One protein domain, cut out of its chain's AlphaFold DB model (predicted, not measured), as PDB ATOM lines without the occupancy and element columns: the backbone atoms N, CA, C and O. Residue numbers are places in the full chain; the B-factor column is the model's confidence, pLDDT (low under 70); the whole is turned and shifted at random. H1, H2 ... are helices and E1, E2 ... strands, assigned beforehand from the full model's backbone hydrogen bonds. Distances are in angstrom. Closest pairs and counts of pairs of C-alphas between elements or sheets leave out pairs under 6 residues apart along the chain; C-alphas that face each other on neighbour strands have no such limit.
ATOM      1  N   ILE A  93     -45.220 -26.560 -18.395       93.94
ATOM      2  CA  ILE A  93     -46.466 -27.260 -18.674       93.94
ATOM      3  C   ILE A  93     -46.727 -27.124 -20.173       93.94
ATOM      4  O   ILE A  93     -46.718 -26.023 -20.720       93.94
ATOM      5  N   VAL A  94     -46.945 -28.261 -20.830       94.56
ATOM      6  CA  VAL A  94     -47.236 -28.338 -22.263       94.56
ATOM      7  C   VAL A  94     -48.655 -28.851 -22.429       94.56
ATOM      8  O   VAL A  94     -49.032 -29.851 -21.817       94.56
ATOM      9  N   SER A  95     -49.429 -28.182 -23.270       93.06
ATOM     10  CA  SER A  95     -50.727 -28.663 -23.732       93.06
ATOM     11  C   SER A  95     -50.894 -28.348 -25.212       93.06
ATOM     12  O   SER A  95     -50.208 -27.489 -25.762       93.06
ATOM     13  N   ASN A  96     -51.799 -29.046 -25.880       90.31
ATOM     14  CA  ASN A  96     -52.195 -28.727 -27.240       90.31
ATOM     15  C   ASN A  96     -53.719 -28.716 -27.356       90.31
ATOM     16  O   ASN A  96     -54.435 -29.280 -26.526       90.31
ATOM     17  N   THR A  97     -54.218 -28.046 -28.389       84.06
ATOM     18  CA  THR A  97     -55.618 -28.189 -28.795       84.06
ATOM     19  C   THR A  97     -55.927 -29.650 -29.116       84.06
ATOM     20  O   THR A  97     -55.024 -30.435 -29.416       84.06
ATOM     21  N   SER A  98     -57.209 -30.020 -29.108       84.00
ATOM     22  CA  SER A  98     -57.630 -31.331 -29.607       84.00
ATOM     23  C   SER A  98     -57.101 -31.578 -31.025       84.00
ATOM     24  O   SER A  98     -56.920 -30.636 -31.805       84.00
ATOM     25  N   ARG A  99     -56.852 -32.858 -31.345       86.06
ATOM     26  CA  ARG A  99     -56.367 -33.282 -32.664       86.06
ATOM     27  C   ARG A  99     -57.241 -32.672 -33.756       86.06
ATOM     28  O   ARG A  99     -58.466 -32.802 -33.713       86.06
ATOM     29  N   LEU A 100     -56.597 -32.041 -34.729       83.06
ATOM     30  CA  LEU A 100     -57.274 -31.352 -35.815       83.06
ATOM     31  C   LEU A 100     -57.023 -32.073 -37.133       83.06
ATOM     32  O   LEU A 100     -55.898 -32.100 -37.613       83.06
ATOM     33  N   ASP A 101     -58.059 -32.670 -37.713       83.12
ATOM     34  CA  ASP A 101     -57.902 -33.482 -38.919       83.12
ATOM     35  C   ASP A 101     -58.135 -32.664 -40.197       83.12
ATOM     36  O   ASP A 101     -59.047 -31.832 -40.276       83.12
ATOM     37  N   PHE A 102     -57.318 -32.954 -41.208       80.50
ATOM     38  CA  PHE A 102     -57.342 -32.353 -42.537       80.50
ATOM     39  C   PHE A 102     -57.779 -33.374 -43.592       80.50
ATOM     40  O   PHE A 102     -57.649 -34.583 -43.403       80.50
ATOM     41  N   THR A 103     -58.268 -32.885 -44.728       78.62
ATOM     42  CA  THR A 103     -58.759 -33.720 -45.832       78.62
ATOM     43  C   THR A 103     -57.768 -33.688 -46.995       78.62
ATOM     44  O   THR A 103     -57.472 -32.621 -47.526       78.62
ATOM     45  N   GLN A 104     -57.276 -34.851 -47.429       81.50
ATOM     46  CA  GLN A 104     -56.155 -34.995 -48.373       81.50
ATOM     47  C   GLN A 104     -56.314 -34.215 -49.689       81.50
ATOM     48  O   GLN A 104     -55.338 -33.673 -50.186       81.50
ATOM     49  N   CYS A 105     -57.519 -34.155 -50.253       73.56
ATOM     50  CA  CYS A 105     -57.831 -33.501 -51.533       73.56
ATOM     51  C   CYS A 105     -58.098 -32.002 -51.404       73.56
ATOM     52  O   CYS A 105     -58.231 -31.324 -52.420       73.56
ATOM     53  N   LEU A 106     -58.157 -31.474 -50.183       75.94
ATOM     54  CA  LEU A 106     -58.264 -30.044 -49.948       75.94
ATOM     55  C   LEU A 106     -56.869 -29.519 -49.664       75.94
ATOM     56  O   LEU A 106     -56.327 -29.743 -48.579       75.94
ATOM     57  N   ALA A 107     -56.289 -28.847 -50.656       77.38
ATOM     58  CA  ALA A 107     -54.983 -28.234 -50.502       77.38
ATOM     59  C   ALA A 107     -54.951 -27.341 -49.264       77.38
ATOM     60  O   ALA A 107     -55.865 -26.551 -49.033       77.38
ATOM     61  N   GLN A 108     -53.877 -27.471 -48.494       79.00
ATOM     62  CA  GLN A 108     -53.527 -26.525 -47.447       79.00
ATOM     63  C   GLN A 108     -52.351 -25.732 -48.005       79.00
ATOM     64  O   GLN A 108     -51.202 -26.131 -47.798       79.00
ATOM     65  N   PRO A 109     -52.601 -24.699 -48.835       65.00
ATOM     66  CA  PRO A 109     -51.514 -23.900 -49.379       65.00
ATOM     67  C   PRO A 109     -50.675 -23.325 -48.226       65.00
ATOM     68  O   PRO A 109     -51.209 -23.155 -47.125       65.00
ATOM     69  N   PRO A 110     -49.384 -23.006 -48.460       54.56
ATOM     70  CA  PRO A 110     -48.611 -22.198 -47.523       54.56
ATOM     71  C   PRO A 110     -49.470 -20.983 -47.236       54.56
ATOM     72  O   PRO A 110     -49.857 -20.326 -48.203       54.56
ATOM     73  N   ALA A 111     -49.894 -20.840 -45.972       49.41
ATOM     74  CA  ALA A 111     -51.083 -20.085 -45.592       49.41
ATOM     75  C   ALA A 111     -51.256 -18.871 -46.501       49.41
ATOM     76  O   ALA A 111     -50.328 -18.072 -46.622       49.41
ATOM     77  N   GLY A 112     -52.390 -18.827 -47.216       48.31
ATOM     78  CA  GLY A 112     -52.658 -17.807 -48.217       48.31
ATOM     79  C   GLY A 112     -52.231 -16.464 -47.659       48.31
ATOM     80  O   GLY A 112     -52.724 -16.039 -46.614       48.31
ATOM     81  N   VAL A 113     -51.242 -15.863 -48.309       49.56
ATOM     82  CA  VAL A 113     -50.896 -14.491 -48.017       49.56
ATOM     83  C   VAL A 113     -52.139 -13.662 -48.294       49.56
ATOM     84  O   VAL A 113     -52.781 -13.835 -49.334       49.56
ATOM     85  N   ASP A 114     -52.535 -12.802 -47.362       46.91
ATOM     86  CA  ASP A 114     -53.502 -11.774 -47.721       46.91
ATOM     87  C   ASP A 114     -52.918 -10.881 -48.835       46.91
ATOM     88  O   ASP A 114     -51.766 -11.036 -49.252       46.91
ATOM     89  N   SER A 115     -53.683  -9.911 -49.335       36.22
ATOM     90  CA  SER A 115     -53.193  -8.958 -50.344       36.22
ATOM     91  C   SER A 115     -51.952  -8.147 -49.911       36.22
ATOM     92  O   SER A 115     -51.452  -7.353 -50.704       36.22
ATOM     93  N   SER A 116     -51.457  -8.344 -48.682       36.41
ATOM     94  CA  SER A 116     -50.301  -7.696 -48.062       36.41
ATOM     95  C   SER A 116     -49.108  -8.643 -47.835       36.41
ATOM     96  O   SER A 116     -48.089  -8.197 -47.312       36.41
ATOM     97  N   GLY A 117     -49.180  -9.927 -48.213       35.69
ATOM     98  CA  GLY A 117     -48.024 -10.834 -48.136       35.69
ATOM     99  C   GLY A 117     -47.835 -11.572 -46.800       35.69
ATOM    100  O   GLY A 117     -46.773 -12.161 -46.597       35.69
ATOM    101  N   VAL A 118     -48.825 -11.576 -45.895       40.25
ATOM    102  CA  VAL A 118     -48.750 -12.276 -44.593       40.25
ATOM    103  C   VAL A 118     -49.534 -13.590 -44.629       40.25
ATOM    104  O   VAL A 118     -50.722 -13.534 -44.946       40.25
ATOM    105  N   PRO A 119     -48.945 -14.753 -44.269       47.78
ATOM    106  CA  PRO A 119     -49.687 -16.008 -44.224       47.78
ATOM    107  C   PRO A 119     -50.876 -15.908 -43.258       47.78
ATOM    108  O   PRO A 119     -50.681 -15.715 -42.057       47.78
ATOM    109  N   LYS A 120     -52.114 -16.007 -43.758       45.88
ATOM    110  CA  LYS A 120     -53.312 -15.907 -42.913       45.88
ATOM    111  C   LYS A 120     -53.459 -17.129 -42.008       45.88
ATOM    112  O   LYS A 120     -53.686 -18.239 -42.482       45.88
ATOM    113  N   GLY A 121     -53.455 -16.885 -40.699       45.12
ATOM    114  CA  GLY A 121     -54.048 -17.765 -39.685       45.12
ATOM    115  C   GLY A 121     -55.557 -17.532 -39.511       45.12
ATOM    116  O   GLY A 121     -56.116 -17.856 -38.466       45.12
ATOM    117  N   ASP A 122     -56.222 -16.920 -40.491       35.84
ATOM    118  CA  ASP A 122     -57.587 -16.427 -40.327       35.84
ATOM    119  C   ASP A 122     -58.591 -17.576 -40.476       35.84
ATOM    120  O   ASP A 122     -58.840 -18.055 -41.581       35.84
ATOM    121  N   ASN A 123     -59.178 -18.019 -39.360       39.75
ATOM    122  CA  ASN A 123     -60.285 -18.988 -39.275       39.75
ATOM    123  C   ASN A 123     -60.057 -20.361 -39.946       39.75
ATOM    124  O   ASN A 123     -60.961 -21.199 -39.967       39.75
ATOM    125  N   ALA A 124     -58.849 -20.626 -40.443       50.75
ATOM    126  CA  ALA A 124     -58.419 -21.913 -40.960       50.75
ATOM    127  C   ALA A 124     -57.861 -22.762 -39.812       50.75
ATOM    128  O   ALA A 124     -56.964 -22.348 -39.079       50.75
ATOM    129  N   LYS A 125     -58.428 -23.960 -39.659       59.16
ATOM    130  CA  LYS A 125     -58.057 -25.004 -38.697       59.16
ATOM    131  C   LYS A 125     -56.524 -25.124 -38.528       59.16
ATOM    132  O   LYS A 125     -55.884 -25.812 -39.311       59.16
ATOM    133  N   SER A 126     -55.953 -24.515 -37.486       75.44
ATOM    134  CA  SER A 126     -54.541 -24.681 -37.100       75.44
ATOM    135  C   SER A 126     -54.475 -25.207 -35.669       75.44
ATOM    136  O   SER A 126     -55.007 -24.546 -34.773       75.44
ATOM    137  N   PRO A 127     -53.890 -26.390 -35.412       86.00
ATOM    138  CA  PRO A 127     -53.712 -26.837 -34.043       86.00
ATOM    139  C   PRO A 127     -52.704 -25.929 -33.327       86.00
ATOM    140  O   PRO A 127     -51.713 -25.493 -33.914       86.00
ATOM    141  N   THR A 128     -52.939 -25.654 -32.048       87.62
ATOM    142  CA  THR A 128     -52.091 -24.758 -31.249       87.62
ATOM    143  C   THR A 128     -51.437 -25.540 -30.128       87.62
ATOM    144  O   THR A 128     -52.115 -26.258 -29.389       87.62
ATOM    145  N   VAL A 129     -50.124 -25.374 -29.967       92.94
ATOM    146  CA  VAL A 129     -49.393 -25.850 -28.790       92.94
ATOM    147  C   VAL A 129     -49.227 -24.689 -27.820       92.94
ATOM    148  O   VAL A 129     -48.880 -23.581 -28.215       92.94
ATOM    149  N   THR A 130     -49.505 -24.931 -26.546       93.50
ATOM    150  CA  THR A 130     -49.346 -23.950 -25.476       93.50
ATOM    151  C   THR A 130     -48.200 -24.381 -24.580       93.50
ATOM    152  O   THR A 130     -48.197 -25.493 -24.046       93.50
ATOM    153  N   PHE A 131     -47.244 -23.477 -24.399       95.81
ATOM    154  CA  PHE A 131     -46.275 -23.562 -23.317       95.81
ATOM    155  C   PHE A 131     -46.710 -22.638 -22.195       95.81
ATOM    156  O   PHE A 131     -47.151 -21.515 -22.431       95.81
ATOM    157  N   GLN A 132     -46.592 -23.128 -20.973       95.12
ATOM    158  CA  GLN A 132     -46.975 -22.420 -19.770       95.12
ATOM    159  C   GLN A 132     -45.893 -22.633 -18.712       95.12
ATOM    160  O   GLN A 132     -45.459 -23.767 -18.490       95.12
ATOM    161  N   GLU A 133     -45.463 -21.560 -18.057       95.81
ATOM    162  CA  GLU A 133     -44.584 -21.658 -16.895       95.81
ATOM    163  C   GLU A 133     -45.277 -22.422 -15.767       95.81
ATOM    164  O   GLU A 133     -46.444 -22.186 -15.450       95.81
ATOM    165  N   GLY A 134     -44.564 -23.347 -15.131       93.19
ATOM    166  CA  GLY A 134     -45.097 -24.017 -13.943       93.19
ATOM    167  C   GLY A 134     -44.801 -23.282 -12.629       93.19
ATOM    168  O   GLY A 134     -45.484 -23.529 -11.636       93.19
ATOM    169  N   PHE A 135     -43.840 -22.356 -12.626       92.38
ATOM    170  CA  PHE A 135     -43.584 -21.383 -11.561       92.38
ATOM    171  C   PHE A 135     -43.027 -20.093 -12.189       92.38
ATOM    172  O   PHE A 135     -42.454 -20.156 -13.273       92.38
ATOM    173  N   ALA A 136     -43.228 -18.937 -11.550       91.25
ATOM    174  CA  ALA A 136     -42.729 -17.658 -12.066       91.25
ATOM    175  C   ALA A 136     -41.193 -17.634 -12.042       91.25
ATOM    176  O   ALA A 136     -40.610 -18.174 -11.103       91.25
ATOM    177  N   ASP A 137     -40.551 -16.997 -13.024       91.88
ATOM    178  CA  ASP A 137     -39.084 -17.010 -13.194       91.88
ATOM    179  C   ASP A 137     -38.538 -18.399 -13.600       91.88
ATOM    180  O   ASP A 137     -37.367 -18.709 -13.374       91.88
ATOM    181  N   ALA A 138     -39.369 -19.265 -14.197       94.94
ATOM    182  CA  ALA A 138     -38.904 -20.511 -14.816       94.94
ATOM    183  C   ALA A 138     -38.291 -20.256 -16.199       94.94
ATOM    184  O   ALA A 138     -37.459 -21.042 -16.657       94.94
ATOM    185  N   GLN A 237     -27.000 -19.821 -23.458       92.81
ATOM    186  CA  GLN A 237     -28.238 -19.274 -24.022       92.81
ATOM    187  C   GLN A 237     -29.212 -18.859 -22.907       92.81
ATOM    188  O   GLN A 237     -29.021 -19.243 -21.750       92.81
ATOM    189  N   GLY A 238     -30.267 -18.124 -23.265       94.44
ATOM    190  CA  GLY A 238     -31.453 -17.986 -22.418       94.44
ATOM    191  C   GLY A 238     -32.233 -19.300 -22.330       94.44
ATOM    192  O   GLY A 238     -31.867 -20.307 -22.947       94.44
ATOM    193  N   THR A 239     -33.337 -19.313 -21.590       96.56
ATOM    194  CA  THR A 239     -34.226 -20.476 -21.578       96.56
ATOM    195  C   THR A 239     -34.700 -20.766 -23.003       96.56
ATOM    196  O   THR A 239     -35.206 -19.876 -23.693       96.56
ATOM    197  N   ARG A 240     -34.558 -22.021 -23.448       96.75
ATOM    198  CA  ARG A 240     -35.090 -22.478 -24.733       96.75
ATOM    199  C   ARG A 240     -36.237 -23.458 -24.550       96.75
ATOM    200  O   ARG A 240     -36.171 -24.358 -23.714       96.75
ATOM    201  N   LEU A 241     -37.264 -23.305 -25.375       96.75
ATOM    202  CA  LEU A 241     -38.469 -24.126 -25.401       96.75
ATOM    203  C   LEU A 241     -38.584 -24.798 -26.770       96.75
ATOM    204  O   LEU A 241     -38.578 -24.126 -27.798       96.75
ATOM    205  N   ALA A 242     -38.679 -26.121 -26.790       96.06
ATOM    206  CA  ALA A 242     -38.618 -26.927 -27.999       96.06
ATOM    207  C   ALA A 242     -39.932 -27.659 -28.282       96.06
ATOM    208  O   ALA A 242     -40.477 -28.336 -27.406       96.06
ATOM    209  N   LEU A 243     -40.387 -27.579 -29.533       96.25
ATOM    210  CA  LEU A 243     -41.396 -28.451 -30.126       96.25
ATOM    211  C   LEU A 243     -40.704 -29.501 -30.994       96.25
ATOM    212  O   LEU A 243     -40.014 -29.162 -31.954       96.25
ATOM    213  N   SER A 244     -40.926 -30.768 -30.665       94.50
ATOM    214  CA  SER A 244     -40.463 -31.923 -31.433       94.50
ATOM    215  C   SER A 244     -41.643 -32.550 -32.159       94.50
ATOM    216  O   SER A 244     -42.637 -32.919 -31.537       94.50
ATOM    217  N   PHE A 245     -41.557 -32.644 -33.480       95.69
ATOM    218  CA  PHE A 245     -42.597 -33.232 -34.314       95.69
ATOM    219  C   PHE A 245     -42.212 -34.661 -34.690       95.69
ATOM    220  O   PHE A 245     -41.049 -34.986 -34.916       95.69
ATOM    221  N   ALA A 246     -43.194 -35.544 -34.773       94.44
ATOM    222  CA  ALA A 246     -42.980 -36.899 -35.253       94.44
ATOM    223  C   ALA A 246     -44.162 -37.336 -36.108       94.44
ATOM    224  O   ALA A 246     -45.236 -36.730 -36.060       94.44
ATOM    225  N   THR A 247     -43.928 -38.371 -36.919       94.38
ATOM    226  CA  THR A 247     -44.954 -38.993 -37.772       94.38
ATOM    227  C   THR A 247     -45.716 -37.989 -38.643       94.38
ATOM    228  O   THR A 247     -46.899 -38.166 -38.916       94.38
ATOM    229  N   VAL A 248     -45.043 -36.922 -39.093       94.38
ATOM    230  CA  VAL A 248     -45.617 -35.943 -40.025       94.38
ATOM    231  C   VAL A 248     -45.931 -36.658 -41.346       94.38
ATOM    232  O   VAL A 248     -45.018 -37.269 -41.912       94.38
ATOM    233  N   PRO A 249     -47.183 -36.620 -41.846       93.50
ATOM    234  CA  PRO A 249     -47.548 -37.237 -43.117       93.50
ATOM    235  C   PRO A 249     -46.601 -36.826 -44.245       93.50
ATOM    236  O   PRO A 249     -46.372 -35.640 -44.481       93.50
ATOM    237  N   THR A 250     -46.049 -37.802 -44.968       94.44
ATOM    238  CA  THR A 250     -45.207 -37.522 -46.138       94.44
ATOM    239  C   THR A 250     -45.996 -36.690 -47.144       94.44
ATOM    240  O   THR A 250     -47.145 -37.013 -47.427       94.44
ATOM    241  N   GLY A 251     -45.399 -35.620 -47.674       90.19
ATOM    242  CA  GLY A 251     -46.090 -34.638 -48.522       90.19
ATOM    243  C   GLY A 251     -46.706 -33.462 -47.753       90.19
ATOM    244  O   GLY A 251     -47.198 -32.530 -48.383       90.19
ATOM    245  N   SER A 252     -46.646 -33.471 -46.416       90.56
ATOM    246  CA  SER A 252     -46.956 -32.319 -45.565       90.56
ATOM    247  C   SER A 252     -45.690 -31.658 -45.020       90.56
ATOM    248  O   SER A 252     -44.669 -32.305 -44.797       90.56
ATOM    249  N   SER A 253     -45.780 -30.355 -44.769       90.12
ATOM    250  CA  SER A 253     -44.776 -29.568 -44.055       90.12
ATOM    251  C   SER A 253     -45.424 -28.811 -42.902       90.12
ATOM    252  O   SER A 253     -46.621 -28.515 -42.929       90.12
ATOM    253  N   ILE A 254     -44.626 -28.530 -41.877       91.25
ATOM    254  CA  ILE A 254     -45.054 -27.820 -40.675       91.25
ATOM    255  C   ILE A 254     -44.409 -26.444 -40.665       91.25
ATOM    256  O   ILE A 254     -43.224 -26.312 -40.963       91.25
ATOM    257  N   TRP A 255     -45.190 -25.438 -40.296       90.44
ATOM    258  CA  TRP A 255     -44.757 -24.057 -40.178       90.44
ATOM    259  C   TRP A 255     -45.161 -23.503 -38.815       90.44
ATOM    260  O   TRP A 255     -46.263 -23.759 -38.331       90.44
ATOM    261  N   VAL A 256     -44.267 -22.737 -38.197       89.94
ATOM    262  CA  VAL A 256     -44.479 -22.120 -36.880       89.94
ATOM    263  C   VAL A 256     -44.076 -20.642 -36.920       89.94
ATOM    264  O   VAL A 256     -43.278 -20.270 -37.782       89.94
ATOM    265  N   PRO A 257     -44.590 -19.775 -36.033       88.50
ATOM    266  CA  PRO A 257     -44.203 -18.368 -36.022       88.50
ATOM    267  C   PRO A 257     -42.714 -18.186 -35.721       88.50
ATOM    268  O   PRO A 257     -42.168 -18.876 -34.861       88.50
ATOM    269  N   GLY A 258     -42.066 -17.225 -36.379       89.44
ATOM    270  CA  GLY A 258     -40.694 -16.817 -36.064       89.44
ATOM    271  C   GLY A 258     -40.578 -16.079 -34.727       89.44
ATOM    272  O   GLY A 258     -39.536 -16.134 -34.079       89.44
ATOM    273  N   VAL A 259     -41.660 -15.436 -34.286       89.81
ATOM    274  CA  VAL A 259     -41.753 -14.680 -33.033       89.81
ATOM    275  C   VAL A 259     -43.040 -15.076 -32.322       89.81
ATOM    276  O   VAL A 259     -44.099 -15.135 -32.949       89.81
ATOM    277  N   VAL A 260     -42.959 -15.338 -31.018       91.88
ATOM    278  CA  VAL A 260     -44.124 -15.637 -30.183       91.88
ATOM    279  C   VAL A 260     -44.078 -14.791 -28.919       91.88
ATOM    280  O   VAL A 260     -43.056 -14.693 -28.246       91.88
ATOM    281  N   TYR A 261     -45.210 -14.184 -28.591       92.38
ATOM    282  CA  TYR A 261     -45.352 -13.321 -27.428       92.38
ATOM    283  C   TYR A 261     -45.787 -14.102 -26.188       92.38
ATOM    284  O   TYR A 261     -46.546 -15.074 -26.277       92.38
ATOM    285  N   LEU A 262     -45.305 -13.645 -25.034       94.38
ATOM    286  CA  LEU A 262     -45.678 -14.164 -23.726       94.38
ATOM    287  C   LEU A 262     -46.787 -13.299 -23.128       94.38
ATOM    288  O   LEU A 262     -46.815 -12.076 -23.297       94.38
ATOM    289  N   TYR A 263     -47.692 -13.952 -22.412       92.88
ATOM    290  CA  TYR A 263     -48.802 -13.322 -21.709       92.88
ATOM    291  C   TYR A 263     -48.922 -13.911 -20.312       92.88
ATOM    292  O   TYR A 263     -48.622 -15.089 -20.104       92.88
ATOM    293  N   ARG A 264     -49.486 -13.146 -19.375       93.06
ATOM    294  CA  ARG A 264     -49.847 -13.683 -18.059       93.06
ATOM    295  C   ARG A 264     -50.828 -14.849 -18.191       93.06
ATOM    296  O   ARG A 264     -51.747 -14.858 -19.020       93.06
ATOM    297  N   GLN A 265     -50.665 -15.855 -17.343       91.44
ATOM    298  CA  GLN A 265     -51.647 -16.922 -17.202       91.44
ATOM    299  C   GLN A 265     -52.991 -16.324 -16.758       91.44
ATOM    300  O   GLN A 265     -53.048 -15.422 -15.929       91.44
ATOM    301  N   GLY A 266     -54.083 -16.789 -17.368       84.38
ATOM    302  CA  GLY A 266     -55.424 -16.209 -17.194       84.38
ATOM    303  C   GLY A 266     -55.803 -15.106 -18.194       84.38
ATOM    304  O   GLY A 266     -56.987 -14.821 -18.343       84.38
ATOM    305  N   THR A 267     -54.856 -14.546 -18.953       83.00
ATOM    306  CA  THR A 267     -55.166 -13.586 -20.029       83.00
ATOM    307  C   THR A 267     -55.905 -14.271 -21.192       83.00
ATOM    308  O   THR A 267     -55.511 -15.362 -21.614       83.00
ATOM    309  N   THR A 268     -56.969 -13.643 -21.708       69.69
ATOM    310  CA  THR A 268     -57.842 -14.161 -22.789       69.69
ATOM    311  C   THR A 268     -57.598 -13.514 -24.158       69.69
ATOM    312  O   THR A 268     -58.335 -13.788 -25.102       69.69
ATOM    313  N   THR A 269     -56.597 -12.640 -24.281       60.81
ATOM    314  CA  THR A 269     -56.302 -11.913 -25.521       60.81
ATOM    315  C   THR A 269     -56.046 -12.869 -26.689       60.81
ATOM    316  O   THR A 269     -55.425 -13.916 -26.503       60.81
ATOM    317  N   GLY A 270     -56.512 -12.493 -27.888       58.19
ATOM    318  CA  GLY A 270     -56.282 -13.237 -29.129       58.19
ATOM    319  C   GLY A 270     -54.797 -13.550 -29.307       58.19
ATOM    320  O   GLY A 270     -53.962 -12.653 -29.396       58.19
ATOM    321  N   SER A 271     -54.481 -14.838 -29.275       57.03
ATOM    322  CA  SER A 271     -53.135 -15.399 -29.303       57.03
ATOM    323  C   SER A 271     -52.368 -15.010 -30.570       57.03
ATOM    324  O   SER A 271     -52.896 -15.171 -31.666       57.03
ATOM    325  N   GLY A 272     -51.106 -14.582 -30.426       63.53
ATOM    326  CA  GLY A 272     -50.140 -14.502 -31.535       63.53
ATOM    327  C   GLY A 272     -49.732 -13.096 -31.990       63.53
ATOM    328  O   GLY A 272     -48.839 -12.982 -32.824       63.53
ATOM    329  N   SER A 273     -50.314 -12.038 -31.420       72.44
ATOM    330  CA  SER A 273     -49.976 -10.647 -31.759       72.44
ATOM    331  C   SER A 273     -49.501  -9.855 -30.547       72.44
ATOM    332  O   SER A 273     -49.950 -10.081 -29.420       72.44
ATOM    333  N   PHE A 274     -48.615  -8.889 -30.787       83.25
ATOM    334  CA  PHE A 274     -48.208  -7.937 -29.763       83.25
ATOM    335  C   PHE A 274     -49.409  -7.084 -29.358       83.25
ATOM    336  O   PHE A 274     -50.027  -6.416 -30.189       83.25
ATOM    337  N   VAL A 275     -49.732  -7.102 -28.071       83.88
ATOM    338  CA  VAL A 275     -50.782  -6.271 -27.483       83.88
ATOM    339  C   VAL A 275     -50.187  -5.465 -26.342       83.88
ATOM    340  O   VAL A 275     -49.741  -6.028 -25.336       83.88
ATOM    341  N   VAL A 276     -50.195  -4.142 -26.503       82.56
ATOM    342  CA  VAL A 276     -49.720  -3.187 -25.495       82.56
ATOM    343  C   VAL A 276     -50.485  -3.404 -24.187       82.56
ATOM    344  O   VAL A 276     -51.711  -3.485 -24.180       82.56
ATOM    345  N   GLY A 277     -49.756  -3.530 -23.076       81.19
ATOM    346  CA  GLY A 277     -50.323  -3.730 -21.737       81.19
ATOM    347  C   GLY A 277     -50.734  -5.170 -21.396       81.19
ATOM    348  O   GLY A 277     -50.903  -5.474 -20.217       81.19
ATOM    349  N   ALA A 278     -50.852  -6.067 -22.382       86.31
ATOM    350  CA  ALA A 278     -51.136  -7.490 -22.153       86.31
ATOM    351  C   ALA A 278     -49.921  -8.398 -22.396       86.31
ATOM    352  O   ALA A 278     -49.818  -9.452 -21.771       86.31
ATOM    353  N   THR A 279     -49.024  -7.997 -23.299       91.50
ATOM    354  CA  THR A 279     -47.788  -8.732 -23.599       91.50
ATOM    355  C   THR A 279     -46.775  -8.499 -22.492       91.50
ATOM    356  O   THR A 279     -46.480  -7.351 -22.164       91.50
ATOM    357  N   THR A 280     -46.244  -9.579 -21.933       93.38
ATOM    358  CA  THR A 280     -45.296  -9.536 -20.813       93.38
ATOM    359  C   THR A 280     -43.883  -9.948 -21.200       93.38
ATOM    360  O   THR A 280     -42.945  -9.576 -20.503       93.38
ATOM    361  N   GLY A 281     -43.706 -10.581 -22.362       94.44
ATOM    362  CA  GLY A 281     -42.394 -10.958 -22.875       94.44
ATOM    363  C   GLY A 281     -42.424 -11.479 -24.305       94.44
ATOM    364  O   GLY A 281     -43.442 -11.386 -25.004       94.44
ATOM    365  N   VAL A 282     -41.296 -12.034 -24.747       94.12
ATOM    366  CA  VAL A 282     -41.135 -12.554 -26.109       94.12
ATOM    367  C   VAL A 282     -40.159 -13.730 -26.180       94.12
ATOM    368  O   VAL A 282     -39.129 -13.761 -25.502       94.12
ATOM    369  N   ALA A 283     -40.482 -14.676 -27.058       95.19
ATOM    370  CA  ALA A 283     -39.620 -15.771 -27.463       95.19
ATOM    371  C   ALA A 283     -39.433 -15.757 -28.986       95.19
ATOM    372  O   ALA A 283     -40.379 -15.518 -29.742       95.19
ATOM    373  N   VAL A 284     -38.217 -16.040 -29.447       93.94
ATOM    374  CA  VAL A 284     -37.860 -16.004 -30.873       93.94
ATOM    375  C   VAL A 284     -37.403 -17.376 -31.332       93.94
ATOM    376  O   VAL A 284     -36.611 -18.027 -30.655       93.94
ATOM    377  N   LEU A 285     -37.901 -17.813 -32.488       94.50
ATOM    378  CA  LEU A 285     -37.467 -19.047 -33.128       94.50
ATOM    379  C   LEU A 285     -35.991 -18.915 -33.512       94.50
ATOM    380  O   LEU A 285     -35.611 -18.002 -34.247       94.50
ATOM    381  N   VAL A 286     -35.171 -19.845 -33.043       93.50
ATOM    382  CA  VAL A 286     -33.731 -19.884 -33.294       93.50
ATOM    383  C   VAL A 286     -33.353 -21.104 -34.120       93.50
ATOM    384  O   VAL A 286     -33.908 -22.193 -33.955       93.50
ATOM    385  N   THR A 287     -32.377 -20.937 -35.009       90.56
ATOM    386  CA  THR A 287     -31.727 -22.081 -35.646       90.56
ATOM    387  C   THR A 287     -30.818 -22.763 -34.627       90.56
ATOM    388  O   THR A 287     -30.120 -22.118 -33.848       90.56
ATOM    389  N   THR A 288     -30.878 -24.092 -34.576       91.50
ATOM    390  CA  THR A 288     -30.195 -24.887 -33.550       91.50
ATOM    391  C   THR A 288     -29.674 -26.198 -34.126       91.50
ATOM    392  O   THR A 288     -30.071 -26.624 -35.214       91.50
ATOM    393  N   GLY A 289     -28.765 -26.841 -33.390       89.88
ATOM    394  CA  GLY A 289     -28.440 -28.249 -33.590       89.88
ATOM    395  C   GLY A 289     -29.625 -29.156 -33.247       89.88
ATOM    396  O   GLY A 289     -30.636 -28.715 -32.703       89.88
ATOM    397  N   ALA A 290     -29.497 -30.452 -33.531       89.69
ATOM    398  CA  ALA A 290     -30.570 -31.422 -33.291       89.69
ATOM    399  C   ALA A 290     -30.999 -31.522 -31.812       89.69
ATOM    400  O   ALA A 290     -32.111 -31.952 -31.530       89.69
ATOM    401  N   ASP A 291     -30.135 -31.126 -30.876       89.44
ATOM    402  CA  ASP A 291     -30.385 -31.104 -29.431       89.44
ATOM    403  C   ASP A 291     -30.978 -29.773 -28.942       89.44
ATOM    404  O   ASP A 291     -31.195 -29.596 -27.746       89.44
ATOM    405  N   GLY A 292     -31.205 -28.815 -29.842       91.94
ATOM    406  CA  GLY A 292     -31.632 -27.460 -29.513       91.94
ATOM    407  C   GLY A 292     -30.516 -26.550 -28.983       91.94
ATOM    408  O   GLY A 292     -30.808 -25.444 -28.522       91.94
ATOM    409  N   SER A 293     -29.247 -26.976 -29.036       91.25
ATOM    410  CA  SER A 293     -28.077 -26.153 -28.695       91.25
ATOM    411  C   SER A 293     -27.564 -25.327 -29.881       91.25
ATOM    412  O   SER A 293     -28.065 -25.432 -31.001       91.25
ATOM    413  N   GLY A 294     -26.575 -24.468 -29.625       89.25
ATOM    414  CA  GLY A 294     -25.913 -23.641 -30.636       89.25
ATOM    415  C   GLY A 294     -26.028 -22.147 -30.349       89.25
ATOM    416  O   GLY A 294     -26.832 -21.728 -29.513       89.25
ATOM    417  N   ALA A 295     -25.210 -21.354 -31.043       88.31
ATOM    418  CA  ALA A 295     -25.236 -19.898 -30.945       88.31
ATOM    419  C   ALA A 295     -26.612 -19.342 -31.329       88.31
ATOM    420  O   ALA A 295     -27.325 -19.928 -32.144       88.31
ATOM    421  N   PHE A 296     -26.979 -18.201 -30.750       87.44
ATOM    422  CA  PHE A 296     -28.219 -17.537 -31.115       87.44
ATOM    423  C   PHE A 296     -28.179 -17.131 -32.595       87.44
ATOM    424  O   PHE A 296     -27.277 -16.422 -33.042       87.44
ATOM    425  N   THR A 297     -29.169 -17.562 -33.369       89.31
ATOM    426  CA  THR A 297     -29.393 -17.103 -34.743       89.31
ATOM    427  C   THR A 297     -30.893 -17.120 -34.990       89.31
ATOM    428  O   THR A 297     -31.493 -18.182 -35.152       89.31
ATOM    429  N   ALA A 298     -31.518 -15.942 -34.948       85.12
ATOM    430  CA  ALA A 298     -32.960 -15.838 -35.118       85.12
ATOM    431  C   ALA A 298     -33.370 -16.254 -36.531       85.12
ATOM    432  O   ALA A 298     -32.760 -15.843 -37.517       85.12
ATOM    433  N   ALA A 299     -34.461 -17.008 -36.625       81.06
ATOM    434  CA  ALA A 299     -35.109 -17.293 -37.896       81.06
ATOM    435  C   ALA A 299     -35.768 -16.037 -38.500       81.06
ATOM    436  O   ALA A 299     -35.991 -15.990 -39.709       81.06
ATOM    437  N   GLN A 300     -36.068 -15.023 -37.674       74.00
ATOM    438  CA  GLN A 300     -36.565 -13.706 -38.083       74.00
ATOM    439  C   GLN A 300     -36.023 -12.599 -37.175       74.00
ATOM    440  O   GLN A 300     -35.968 -12.754 -35.960       74.00
ATOM    441  N   THR A 301     -35.660 -11.457 -37.760       71.06
ATOM    442  CA  THR A 301     -35.096 -10.298 -37.039       71.06
ATOM    443  C   THR A 301     -36.076  -9.135 -36.894       71.06
ATOM    444  O   THR A 301     -35.724  -8.094 -36.345       71.06
ATOM    445  N   THR A 302     -37.299  -9.279 -37.407       69.38
ATOM    446  CA  THR A 302     -38.349  -8.256 -37.346       69.38
ATOM    447  C   THR A 302     -39.508  -8.725 -36.468       69.38
ATOM    448  O   THR A 302     -39.863  -9.900 -36.558       69.38
ATOM    449  N   PRO A 303     -40.156  -7.838 -35.684       65.12
ATOM    450  CA  PRO A 303     -41.340  -8.154 -34.874       65.12
ATOM    451  C   PRO A 303     -42.619  -8.411 -35.700       65.12
ATOM    452  O   PRO A 303     -43.675  -7.842 -35.429       65.12
ATOM    453  N   SER A 304     -42.549  -9.245 -36.736       63.62
ATOM    454  CA  SER A 304     -43.707  -9.709 -37.501       63.62
ATOM    455  C   SER A 304     -43.932 -11.195 -37.233       63.62
ATOM    456  O   SER A 304     -42.988 -11.970 -37.125       63.62
ATOM    457  N   ALA A 305     -45.195 -11.609 -37.117       60.41
ATOM    458  CA  ALA A 305     -45.576 -13.009 -36.926       60.41
ATOM    459  C   ALA A 305     -45.474 -13.799 -38.246       60.41
ATOM    460  O   ALA A 305     -46.424 -14.454 -38.674       60.41
ATOM    461  N   GLY A 306     -44.342 -13.696 -38.946       74.94
ATOM    462  CA  GLY A 306     -44.107 -14.498 -40.136       74.94
ATOM    463  C   GLY A 306     -43.943 -15.965 -39.745       74.94
ATOM    464  O   GLY A 306     -43.357 -16.280 -38.710       74.94
ATOM    465  N   PHE A 307     -44.426 -16.872 -40.584       82.06
ATOM    466  CA  PHE A 307     -44.245 -18.302 -40.368       82.06
ATOM    467  C   PHE A 307     -42.940 -18.788 -41.000       82.06
ATOM    468  O   PHE A 307     -42.558 -18.358 -42.088       82.06
ATOM    469  N   VAL A 308     -42.272 -19.712 -40.320       86.00
ATOM    470  CA  VAL A 308     -41.030 -20.353 -40.746       86.00
ATOM    471  C   VAL A 308     -41.270 -21.854 -40.836       86.00
ATOM    472  O   VAL A 308     -41.843 -22.455 -39.923       86.00
ATOM    473  N   GLN A 309     -40.839 -22.464 -41.939       89.38
ATOM    474  CA  GLN A 309     -40.928 -23.908 -42.112       89.38
ATOM    475  C   GLN A 309     -40.028 -24.606 -41.094       89.38
ATOM    476  O   GLN A 309     -38.836 -24.313 -40.992       89.38
ATOM    477  N   VAL A 310     -40.586 -25.568 -40.372       91.81
ATOM    478  CA  VAL A 310     -39.834 -26.400 -39.440       91.81
ATOM    479  C   VAL A 310     -38.940 -27.351 -40.233       91.81
ATOM    480  O   VAL A 310     -39.410 -28.101 -41.090       91.81
ATOM    481  N   SER A 311     -37.646 -27.339 -39.918       87.81
ATOM    482  CA  SER A 311     -36.661 -28.293 -40.434       87.81
ATOM    483  C   SER A 311     -36.275 -29.291 -39.339       87.81
ATOM    484  O   SER A 311     -36.421 -29.006 -38.152       87.81
ATOM    485  N   ASN A 312     -35.842 -30.496 -39.724       88.12
ATOM    486  CA  ASN A 312     -35.416 -31.561 -38.799       88.12
ATOM    487  C   ASN A 312     -36.441 -31.938 -37.711       88.12
ATOM    488  O   ASN A 312     -36.071 -32.475 -36.671       88.12
ATOM    489  N   ASN A 313     -37.729 -31.667 -37.954       92.19
ATOM    490  CA  ASN A 313     -38.820 -31.876 -37.005       92.19
ATOM    491  C   ASN A 313     -38.618 -31.202 -35.633       92.19
ATOM    492  O   ASN A 313     -39.178 -31.663 -34.638       92.19
ATOM    493  N   LEU A 314     -37.842 -30.120 -35.567       94.06
ATOM    494  CA  LEU A 314     -37.542 -29.421 -34.323       94.06
ATOM    495  C   LEU A 314     -37.705 -27.911 -34.514       94.06
ATOM    496  O   LEU A 314     -37.090 -27.315 -35.395       94.06
ATOM    497  N   ALA A 315     -38.519 -27.292 -33.664       96.06
ATOM    498  CA  ALA A 315     -38.615 -25.841 -33.545       96.06
ATOM    499  C   ALA A 315     -38.212 -25.430 -32.129       96.06
ATOM    500  O   ALA A 315     -38.754 -25.967 -31.165       96.06
ATOM    501  N   VAL A 316     -37.271 -24.494 -32.001       96.56
ATOM    502  CA  VAL A 316     -36.733 -24.056 -30.706       96.56
ATOM    503  C   VAL A 316     -36.895 -22.554 -30.569       96.56
ATOM    504  O   VAL A 316     -36.405 -21.802 -31.404       96.56
ATOM    505  N   TYR A 317     -37.567 -22.127 -29.509       97.00
ATOM    506  CA  TYR A 317     -37.749 -20.727 -29.155       97.00
ATOM    507  C   TYR A 317     -36.815 -20.354 -28.013       97.00
ATOM    508  O   TYR A 317     -36.797 -21.058 -27.009       97.00
ATOM    509  N   GLU A 318     -36.073 -19.259 -28.136       96.38
ATOM    510  CA  GLU A 318     -35.272 -18.691 -27.048       96.38
ATOM    511  C   GLU A 318     -35.956 -17.455 -26.463       96.38
ATOM    512  O   GLU A 318     -36.441 -16.593 -27.200       96.38
ATOM    513  N   ILE A 319     -36.000 -17.381 -25.133       96.81
ATOM    514  CA  ILE A 319     -36.594 -16.273 -24.383       96.81
ATOM    515  C   ILE A 319     -35.669 -15.056 -24.451       96.81
ATOM    516  O   ILE A 319     -34.523 -15.113 -24.004       96.81
ATOM    517  N   LEU A 320     -36.177 -13.945 -24.993       94.81
ATOM    518  CA  LEU A 320     -35.450 -12.667 -25.058       94.81
ATOM    519  C   LEU A 320     -35.964 -11.632 -24.057       94.81
ATOM    520  O   LEU A 320     -35.293 -10.626 -23.819       94.81
ATOM    521  N   PHE A 321     -37.136 -11.887 -23.474       95.81
ATOM    522  CA  PHE A 321     -37.671 -11.171 -22.326       95.81
ATOM    523  C   PHE A 321     -38.761 -12.019 -21.657       95.81
ATOM    524  O   PHE A 321     -39.606 -12.580 -22.358       95.81
ATOM    525  N   SER A 322     -38.772 -12.049 -20.329       95.50
ATOM    526  CA  SER A 322     -39.830 -12.619 -19.484       95.50
ATOM    527  C   SER A 322     -40.050 -11.723 -18.263       95.50
ATOM    528  O   SER A 322     -39.137 -11.012 -17.837       95.50
ATOM    529  N   ASP A 323     -41.264 -11.730 -17.712       93.00
ATOM    530  CA  ASP A 323     -41.597 -11.026 -16.468       93.00
ATOM    531  C   ASP A 323     -41.453 -11.996 -15.281       93.00
ATOM    532  O   ASP A 323     -42.367 -12.787 -15.034       93.00
ATOM    533  N   PRO A 324     -40.366 -11.923 -14.485       91.62
ATOM    534  CA  PRO A 324     -40.106 -12.880 -13.406       91.62
ATOM    535  C   PRO A 324     -41.108 -12.783 -12.245       91.62
ATOM    536  O   PRO A 324     -41.114 -13.631 -11.354       91.62
ATOM    537  N   SER A 325     -41.948 -11.741 -12.218       89.88
ATOM    538  CA  SER A 325     -42.996 -11.555 -11.210       89.88
ATOM    539  C   SER A 325     -44.351 -12.131 -11.629       89.88
ATOM    540  O   SER A 325     -45.298 -12.137 -10.839       89.88
ATOM    541  N   SER A 326     -44.447 -12.632 -12.860       91.31
ATOM    542  CA  SER A 326     -45.666 -13.176 -13.438       91.31
ATOM    543  C   SER A 326     -45.487 -14.643 -13.803       91.31
ATOM    544  O   SER A 326     -44.404 -15.102 -14.132       91.31
ATOM    545  N   LEU A 327     -46.591 -15.383 -13.761       94.69
ATOM    546  CA  LEU A 327     -46.685 -16.680 -14.413       94.69
ATOM    547  C   LEU A 327     -47.054 -16.454 -15.875       94.69
ATOM    548  O   LEU A 327     -48.139 -15.933 -16.151       94.69
ATOM    549  N   GLU A 328     -46.194 -16.858 -16.802       95.38
ATOM    550  CA  GLU A 328     -46.378 -16.603 -18.227       95.38
ATOM    551  C   GLU A 328     -46.815 -17.849 -19.016       95.38
ATOM    552  O   GLU A 328     -46.728 -18.998 -18.567       95.38
ATOM    553  N   LYS A 329     -47.374 -17.607 -20.202       94.06
ATOM    554  CA  LYS A 329     -47.723 -18.607 -21.216       94.06
ATOM    555  C   LYS A 329     -47.519 -18.040 -22.617       94.06
ATOM    556  O   LYS A 329     -47.640 -16.834 -22.826       94.06
ATOM    557  N   MET A 330     -47.297 -18.919 -23.586       92.75
ATOM    558  CA  MET A 330     -47.215 -18.585 -25.006       92.75
ATOM    559  C   MET A 330     -48.003 -19.585 -25.855       92.75
ATOM    560  O   MET A 330     -48.075 -20.775 -25.539       92.75
ATOM    561  N   TYR A 331     -48.583 -19.086 -26.944       89.75
ATOM    562  CA  TYR A 331     -49.381 -19.860 -27.892       89.75
ATOM    563  C   TYR A 331     -48.636 -19.987 -29.212       89.75
ATOM    564  O   TYR A 331     -48.324 -18.983 -29.847       89.75
ATOM    565  N   ILE A 332     -48.389 -21.219 -29.636       91.00
ATOM    566  CA  ILE A 332     -47.662 -21.531 -30.860       91.00
ATOM    567  C   ILE A 332     -48.654 -22.171 -31.836       91.00
ATOM    568  O   ILE A 332     -48.904 -23.378 -31.746       91.00
ATOM    569  N   PRO A 333     -49.279 -21.389 -32.735       88.12
ATOM    570  CA  PRO A 333     -50.070 -21.958 -33.815       88.12
ATOM    571  C   PRO A 333     -49.160 -22.774 -34.734       88.12
ATOM    572  O   PRO A 333     -48.097 -22.313 -35.148       88.12
ATOM    573  N   VAL A 334     -49.582 -23.991 -35.058       89.19
ATOM    574  CA  VAL A 334     -48.863 -24.874 -35.971       89.19
ATOM    575  C   VAL A 334     -49.635 -24.944 -37.278       89.19
ATOM    576  O   VAL A 334     -50.739 -25.481 -37.331       89.19
ATOM    577  N   VAL A 335     -49.053 -24.401 -38.344       86.00
ATOM    578  CA  VAL A 335     -49.665 -24.389 -39.674       86.00
ATOM    579  C   VAL A 335     -49.202 -25.619 -40.446       86.00
ATOM    580  O   VAL A 335     -48.005 -25.882 -40.577       86.00
ATOM    581  N   VAL A 336     -50.168 -26.382 -40.954       86.75
ATOM    582  CA  VAL A 336     -49.931 -27.563 -41.789       86.75
ATOM    583  C   VAL A 336     -50.088 -27.161 -43.246       86.75
ATOM    584  O   VAL A 336     -51.108 -26.594 -43.625       86.75
ATOM    585  N   VAL A 337     -49.087 -27.470 -44.065       85.38
ATOM    586  CA  VAL A 337     -49.047 -27.085 -45.479       85.38
ATOM    587  C   VAL A 337     -48.835 -28.315 -46.347       85.38
ATOM    588  O   VAL A 337     -47.885 -29.070 -46.129       85.38
ATOM    589  N   TYR A 338     -49.694 -28.508 -47.346       85.81
ATOM    590  CA  TYR A 338     -49.540 -29.534 -48.374       85.81
ATOM    591  C   TYR A 338     -50.313 -29.201 -49.653       85.81
ATOM    592  O   TYR A 338     -51.385 -28.590 -49.635       85.81
ATOM    593  N   THR A 339     -49.799 -29.708 -50.771       85.19
ATOM    594  CA  THR A 339     -50.510 -29.751 -52.051       85.19
ATOM    595  C   THR A 339     -50.925 -31.197 -52.333       85.19
ATOM    596  O   THR A 339     -50.065 -32.079 -52.284       85.19
ATOM    597  N   PRO A 340     -52.209 -31.476 -52.617       80.62
ATOM    598  CA  PRO A 340     -52.671 -32.826 -52.901       80.62
ATOM    599  C   PRO A 340     -52.011 -33.374 -54.168       80.62
ATOM    600  O   PRO A 340     -52.053 -32.748 -55.224       80.62
ATOM    601  N   ASN A 341     -51.455 -34.579 -54.080       83.69
ATOM    602  CA  ASN A 341     -51.098 -35.401 -55.231       83.69
ATOM    603  C   ASN A 341     -51.735 -36.776 -55.027       83.69
ATOM    604  O   ASN A 341     -51.115 -37.721 -54.534       83.69
ATOM    605  N   LEU A 342     -53.019 -36.852 -55.377       76.88
ATOM    606  CA  LEU A 342     -53.868 -38.015 -55.114       76.88
ATOM    607  C   LEU A 342     -53.378 -39.272 -55.850       76.88
ATOM    608  O   LEU A 342     -53.501 -40.372 -55.320       76.88
ATOM    609  N   ASN A 343     -52.732 -39.112 -57.011       73.44
ATOM    610  CA  ASN A 343     -52.139 -40.218 -57.771       73.44
ATOM    611  C   ASN A 343     -50.976 -40.892 -57.027       73.44
ATOM    612  O   ASN A 343     -50.758 -42.090 -57.185       73.44
ATOM    613  N   GLN A 344     -50.241 -40.134 -56.209       80.38
ATOM    614  CA  GLN A 344     -49.161 -40.643 -55.355       80.38
ATOM    615  C   GLN A 344     -49.597 -40.837 -53.898       80.38
ATOM    616  O   GLN A 344     -48.768 -41.165 -53.053       80.38
ATOM    617  N   ASN A 345     -50.886 -40.644 -53.596       78.56
ATOM    618  CA  ASN A 345     -51.432 -40.691 -52.244       78.56
ATOM    619  C   ASN A 345     -50.744 -39.703 -51.277       78.56
ATOM    620  O   ASN A 345     -50.474 -40.043 -50.125       78.56
ATOM    621  N   LEU A 346     -50.454 -38.484 -51.750       86.50
ATOM    622  CA  LEU A 346     -49.833 -37.421 -50.958       86.50
ATOM    623  C   LEU A 346     -50.824 -36.272 -50.659       86.50
ATOM    624  O   LEU A 346     -51.584 -35.885 -51.550       86.50
ATOM    625  N   PRO A 347     -50.793 -35.691 -49.444       89.25
ATOM    626  CA  PRO A 347     -50.050 -36.189 -48.286       89.25
ATOM    627  C   PRO A 347     -50.562 -37.562 -47.818       89.25
ATOM    628  O   PRO A 347     -51.727 -37.892 -48.039       89.25
ATOM    629  N   ALA A 348     -49.688 -38.367 -47.211       89.44
ATOM    630  CA  ALA A 348     -49.998 -39.740 -46.807       89.44
ATOM    631  C   ALA A 348     -51.189 -39.782 -45.821       89.44
ATOM    632  O   ALA A 348     -51.067 -39.276 -44.703       89.44
ATOM    633  N   PRO A 349     -52.340 -40.374 -46.188       84.81
ATOM    634  CA  PRO A 349     -53.519 -40.360 -45.340       84.81
ATOM    635  C   PRO A 349     -53.458 -41.458 -44.271       84.81
ATOM    636  O   PRO A 349     -52.741 -42.446 -44.412       84.81
ATOM    637  N   GLY A 350     -54.242 -41.304 -43.201       80.31
ATOM    638  CA  GLY A 350     -54.290 -42.259 -42.085       80.31
ATOM    639  C   GLY A 350     -53.073 -42.193 -41.156       80.31
ATOM    640  O   GLY A 350     -52.969 -42.981 -40.219       80.31
ATOM    641  N   VAL A 351     -52.168 -41.240 -41.386       89.12
ATOM    642  CA  VAL A 351     -51.016 -40.962 -40.528       89.12
ATOM    643  C   VAL A 351     -51.369 -39.813 -39.584       89.12
ATOM    644  O   VAL A 351     -51.814 -38.751 -40.019       89.12
ATOM    645  N   THR A 352     -51.174 -40.030 -38.281       92.44
ATOM    646  CA  THR A 352     -51.344 -38.992 -37.254       92.44
ATOM    647  C   THR A 352     -49.985 -38.399 -36.904       92.44
ATOM    648  O   THR A 352     -49.119 -39.107 -36.391       92.44
ATOM    649  N   ALA A 353     -49.811 -37.103 -37.151       95.31
ATOM    650  CA  ALA A 353     -48.680 -36.331 -36.663       95.31
ATOM    651  C   ALA A 353     -48.794 -36.121 -35.152       95.31
ATOM    652  O   ALA A 353     -49.879 -35.859 -34.620       95.31
ATOM    653  N   THR A 354     -47.660 -36.189 -34.467       95.88
ATOM    654  CA  THR A 354     -47.562 -35.946 -33.025       95.88
ATOM    655  C   THR A 354     -46.596 -34.807 -32.729       95.88
ATOM    656  O   THR A 354     -45.709 -34.505 -33.529       95.88
ATOM    657  N   VAL A 355     -46.787 -34.157 -31.581       95.75
ATOM    658  CA  VAL A 355     -45.900 -33.108 -31.079       95.75
ATOM    659  C   VAL A 355     -45.569 -33.338 -29.607       95.75
ATOM    660  O   VAL A 355     -46.454 -33.622 -28.800       95.75
ATOM    661  N   GLY A 356     -44.294 -33.221 -29.252       94.25
ATOM    662  CA  GLY A 356     -43.804 -33.189 -27.875       94.25
ATOM    663  C   GLY A 356     -43.219 -31.819 -27.541       94.25
ATOM    664  O   GLY A 356     -42.565 -31.208 -28.386       94.25
ATOM    665  N   GLY A 357     -43.436 -31.344 -26.314       94.62
ATOM    666  CA  GLY A 357     -42.847 -30.104 -25.809       94.62
ATOM    667  C   GLY A 357     -41.795 -30.364 -24.733       94.62
ATOM    668  O   GLY A 357     -41.945 -31.263 -23.904       94.62
ATOM    669  N   SER A 358     -40.722 -29.580 -24.733       94.69
ATOM    670  CA  SER A 358     -39.642 -29.711 -23.751       94.69
ATOM    671  C   SER A 358     -38.842 -28.422 -23.594       94.69
ATOM    672  O   SER A 358     -38.972 -27.505 -24.400       94.69
ATOM    673  N   PHE A 359     -37.999 -28.360 -22.569       95.06
ATOM    674  CA  PHE A 359     -36.902 -27.402 -22.551       95.06
ATOM    675  C   PHE A 359     -35.757 -27.881 -23.451       95.06
ATOM    676  O   PHE A 359     -35.553 -29.084 -23.617       95.06
ATOM    677  N   ALA A 360     -34.977 -26.942 -23.977       94.12
ATOM    678  CA  ALA A 360     -33.758 -27.190 -24.733       94.12
ATOM    679  C   ALA A 360     -32.579 -26.384 -24.150       94.12
ATOM    680  O   ALA A 360     -32.798 -25.378 -23.473       94.12
ATOM    681  N   PRO A 361     -31.324 -26.793 -24.399       93.50
ATOM    682  CA  PRO A 361     -30.912 -28.007 -25.102       93.50
ATOM    683  C   PRO A 361     -31.168 -29.287 -24.304       93.50
ATOM    684  O   PRO A 361     -31.102 -29.275 -23.073       93.50
ATOM    685  N   PHE A 362     -31.427 -30.398 -24.990       90.19
ATOM    686  CA  PHE A 362     -31.742 -31.685 -24.367       90.19
ATOM    687  C   PHE A 362     -30.870 -32.833 -24.880       90.19
ATOM    688  O   PHE A 362     -30.405 -32.840 -26.012       90.19
ATOM    689  N   ASN A 363     -30.659 -33.850 -24.049       85.44
ATOM    690  CA  ASN A 363     -29.858 -35.012 -24.436       85.44
ATOM    691  C   ASN A 363     -30.531 -35.830 -25.552       85.44
ATOM    692  O   ASN A 363     -31.615 -36.370 -25.342       85.44
ATOM    693  N   LEU A 364     -29.860 -36.011 -26.692       74.31
ATOM    694  CA  LEU A 364     -30.366 -36.832 -27.799       74.31
ATOM    695  C   LEU A 364     -30.195 -38.344 -27.595       74.31
ATOM    696  O   LEU A 364     -30.868 -39.123 -28.262       74.31
ATOM    697  N   THR A 365     -29.279 -38.784 -26.722       59.16
ATOM    698  CA  THR A 365     -28.846 -40.194 -26.669       59.16
ATOM    699  C   THR A 365     -28.405 -40.651 -25.280       59.16
ATOM    700  O   THR A 365     -27.305 -41.165 -25.142       59.16
ATOM    701  N   GLY A 366     -29.214 -40.475 -24.228       57.22
ATOM    702  CA  GLY A 366     -29.015 -41.156 -22.929       57.22
ATOM    703  C   GLY A 366     -27.606 -41.075 -22.309       57.22
ATOM    704  O   GLY A 366     -27.287 -41.841 -21.404       57.22
ATOM    705  N   SER A 367     -26.744 -40.177 -22.803       59.41
ATOM    706  CA  SER A 367     -25.328 -40.160 -22.477       59.41
ATOM    707  C   SER A 367     -25.200 -39.808 -21.011       59.41
ATOM    708  O   SER A 367     -25.590 -38.712 -20.607       59.41
ATOM    709  N   ALA A 368     -24.653 -40.731 -20.217       61.66
ATOM    710  CA  ALA A 368     -24.483 -40.565 -18.774       61.66
ATOM    711  C   ALA A 368     -23.764 -39.248 -18.418       61.66
ATOM    712  O   ALA A 368     -24.040 -38.664 -17.373       61.66
ATOM    713  N   GLY A 369     -22.911 -38.747 -19.324       73.94
ATOM    714  CA  GLY A 369     -22.213 -37.463 -19.224       73.94
ATOM    715  C   GLY A 369     -23.107 -36.216 -19.235       73.94
ATOM    716  O   GLY A 369     -22.701 -35.199 -18.690       73.94
ATOM    717  N   TRP A 370     -24.331 -36.273 -19.777       80.88
ATOM    718  CA  TRP A 370     -25.232 -35.107 -19.832       80.88
ATOM    719  C   TRP A 370     -25.709 -34.660 -18.447       80.88
ATOM    720  O   TRP A 370     -25.958 -33.479 -18.209       80.88
ATOM    721  N   ARG A 371     -25.783 -35.617 -17.521       78.31
ATOM    722  CA  ARG A 371     -26.121 -35.410 -16.108       78.31
ATOM    723  C   ARG A 371     -24.919 -34.992 -15.269       78.31
ATOM    724  O   ARG A 371     -25.075 -34.534 -14.144       78.31
ATOM    725  N   GLN A 372     -23.711 -35.153 -15.805       79.88
ATOM    726  CA  GLN A 372     -22.487 -34.797 -15.100       79.88
ATOM    727  C   GLN A 372     -22.145 -33.324 -15.340       79.88
ATOM    728  O   GLN A 372     -22.527 -32.755 -16.370       79.88
ATOM    729  N   PRO A 373     -21.407 -32.681 -14.424       79.06
ATOM    730  CA  PRO A 373     -20.805 -31.385 -14.694       79.06
ATOM    731  C   PRO A 373     -19.897 -31.451 -15.927       79.06
ATOM    732  O   PRO A 373     -19.164 -32.420 -16.123       79.06
ATOM    733  N   SER A 374     -19.929 -30.410 -16.753       79.88
ATOM    734  CA  SER A 374     -19.134 -30.327 -17.976       79.88
ATOM    735  C   SER A 374     -18.778 -28.875 -18.269       79.88
ATOM    736  O   SER A 374     -19.573 -27.979 -17.990       79.88
ATOM    737  N   SER A 375     -17.589 -28.665 -18.834       77.50
ATOM    738  CA  SER A 375     -17.121 -27.372 -19.341       77.50
ATOM    739  C   SER A 375     -17.406 -27.168 -20.833       77.50
ATOM    740  O   SER A 375     -17.087 -26.110 -21.361       77.50
ATOM    741  N   THR A 376     -17.936 -28.179 -21.527       81.12
ATOM    742  CA  THR A 376     -18.190 -28.142 -22.980       81.12
ATOM    743  C   THR A 376     -19.664 -28.264 -23.338       81.12
ATOM    744  O   THR A 376     -20.050 -27.917 -24.451       81.12
ATOM    745  N   LEU A 377     -20.489 -28.777 -22.422       86.44
ATOM    746  CA  LEU A 377     -21.922 -28.913 -22.655       86.44
ATOM    747  C   LEU A 377     -22.654 -27.589 -22.405       86.44
ATOM    748  O   LEU A 377     -22.221 -26.816 -21.547       86.44
ATOM    749  N   PRO A 378     -23.799 -27.364 -23.076       89.69
ATOM    750  CA  PRO A 378     -24.615 -26.180 -22.856       89.69
ATOM    751  C   PRO A 378     -25.091 -26.027 -21.406       89.69
ATOM    752  O   PRO A 378     -25.233 -27.003 -20.649       89.69
ATOM    753  N   VAL A 379     -25.363 -24.777 -21.041       88.12
ATOM    754  CA  VAL A 379     -25.853 -24.366 -19.726       88.12
ATOM    755  C   VAL A 379     -26.940 -23.289 -19.907       88.12
ATOM    756  O   VAL A 379     -26.626 -22.242 -20.471       88.12
ATOM    757  N   PRO A 380     -28.183 -23.501 -19.423       89.62
ATOM    758  CA  PRO A 380     -28.707 -24.741 -18.832       89.62
ATOM    759  C   PRO A 380     -28.846 -25.872 -19.867       89.62
ATOM    760  O   PRO A 380     -28.682 -25.664 -21.068       89.62
ATOM    761  N   ARG A 381     -29.137 -27.085 -19.387       88.81
ATOM    762  CA  ARG A 381     -29.427 -28.263 -20.216       88.81
ATOM    763  C   ARG A 381     -30.442 -29.166 -19.530       88.81
ATOM    764  O   ARG A 381     -30.542 -29.172 -18.305       88.81
ATOM    765  N   PHE A 382     -31.146 -29.954 -20.329       90.00
ATOM    766  CA  PHE A 382     -32.334 -30.681 -19.901       90.00
ATOM    767  C   PHE A 382     -32.310 -32.134 -20.376       90.00
ATOM    768  O   PHE A 382     -31.492 -32.538 -21.208       90.00
ATOM    769  N   VAL A 383     -33.221 -32.936 -19.841       84.19
ATOM    770  CA  VAL A 383     -33.597 -34.216 -20.446       84.19
ATOM    771  C   VAL A 383     -34.802 -33.993 -21.367       84.19
ATOM    772  O   VAL A 383     -35.580 -33.067 -21.110       84.19
ATOM    773  N   PRO A 384     -34.972 -34.795 -22.433       75.81
ATOM    774  CA  PRO A 384     -36.145 -34.701 -23.295       75.81
ATOM    775  C   PRO A 384     -37.455 -34.762 -22.499       75.81
ATOM    776  O   PRO A 384     -37.576 -35.516 -21.534       75.81
ATOM    777  N   GLY A 385     -38.409 -33.923 -22.906       71.50
ATOM    778  CA  GLY A 385     -39.673 -33.697 -22.207       71.50
ATOM    779  C   GLY A 385     -40.806 -34.661 -22.577       71.50
ATOM    780  O   GLY A 385     -40.591 -35.813 -22.933       71.50
ATOM    781  N   THR A 386     -42.033 -34.163 -22.418       68.69
ATOM    782  CA  THR A 386     -43.300 -34.901 -22.258       68.69
ATOM    783  C   THR A 386     -43.609 -35.941 -23.338       68.69
ATOM    784  O   THR A 386     -43.226 -35.781 -24.494       68.69
ATOM    785  N   THR A 387     -44.438 -36.935 -22.994       82.50
ATOM    786  CA  THR A 387     -45.055 -37.860 -23.959       82.50
ATOM    787  C   THR A 387     -45.702 -37.084 -25.117       82.50
ATOM    788  O   THR A 387     -46.542 -36.220 -24.847       82.50
ATOM    789  N   PRO A 388     -45.339 -37.361 -26.384       90.62
ATOM    790  CA  PRO A 388     -45.932 -36.688 -27.533       90.62
ATOM    791  C   PRO A 388     -47.458 -36.832 -27.568       90.62
ATOM    792  O   PRO A 388     -47.997 -37.912 -27.316       90.62
ATOM    793  N   ALA A 389     -48.149 -35.748 -27.913       92.88
ATOM    794  CA  ALA A 389     -49.594 -35.711 -28.096       92.88
ATOM    795  C   ALA A 389     -49.954 -35.690 -29.587       92.88
ATOM    796  O   ALA A 389     -49.218 -35.144 -30.412       92.88
ATOM    797  N   SER A 390     -51.108 -36.256 -29.939       94.06
ATOM    798  CA  SER A 390     -51.652 -36.177 -31.299       94.06
ATOM    799  C   SER A 390     -51.944 -34.728 -31.674       94.06
ATOM    800  O   SER A 390     -52.673 -34.044 -30.957       94.06
ATOM    801  N   LEU A 391     -51.403 -34.274 -32.805       92.19
ATOM    802  CA  LEU A 391     -51.533 -32.898 -33.276       92.19
ATOM    803  C   LEU A 391     -52.556 -32.789 -34.411       92.19
ATOM    804  O   LEU A 391     -53.549 -32.071 -34.293       92.19
ATOM    805  N   PHE A 392     -52.334 -33.533 -35.492       90.19
ATOM    806  CA  PHE A 392     -53.219 -33.569 -36.653       90.19
ATOM    807  C   PHE A 392     -53.120 -34.905 -37.380       90.19
ATOM    808  O   PHE A 392     -52.138 -35.628 -37.229       90.19
TER     809      PHE A 392
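What this domain is: This is residues 93 to 138 and 237 to 392 of the 558 residues of an uncharacterized protein of Acidobacteria bacterium (UniProt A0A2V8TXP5). With little regular structure, one curled antiparallel sheet, E1 E3 E10 E6 E7 E9 E4 E12 E13, folds back at E7 into facing leaves, partly facing antiparallel E8 E5 E11 as a sandwich. E3 with E10, E4 with E9, E5 with E8 and hairpin E6 with E7 nest as a jelly roll. Printed are 202 residues, 80 in thirteen strands and H1, mostly strand, compact, radius of gyration of the C-alphas 17.3 A, spanning 54 by 44 by 29 A.

How they stand to each other: E1, residues 93 to 96, is antiparallel to E3, 128 to 133: N 95 and O 130 are within hydrogen-bond range, 3.1 A. E2, 100 to 103, pairs with no named strand. H1, 368 to 371, on neither sheet, is too short for O i to N i+4 pairs.

Where its parts are: C-alpha 93 is at (-46.466, -27.260, -18.674); E13, residues 389 to 392, ends at C-alpha 392, at (-53.219, -33.569, -36.653). E12, 351 to 360, measures 27.1 A.

The domain as a whole: Across the cut, C-alphas 138 and 237 are 14.1 A apart. Residues 104 to 127, a long link, have pLDDT under 70 at 109 to 125.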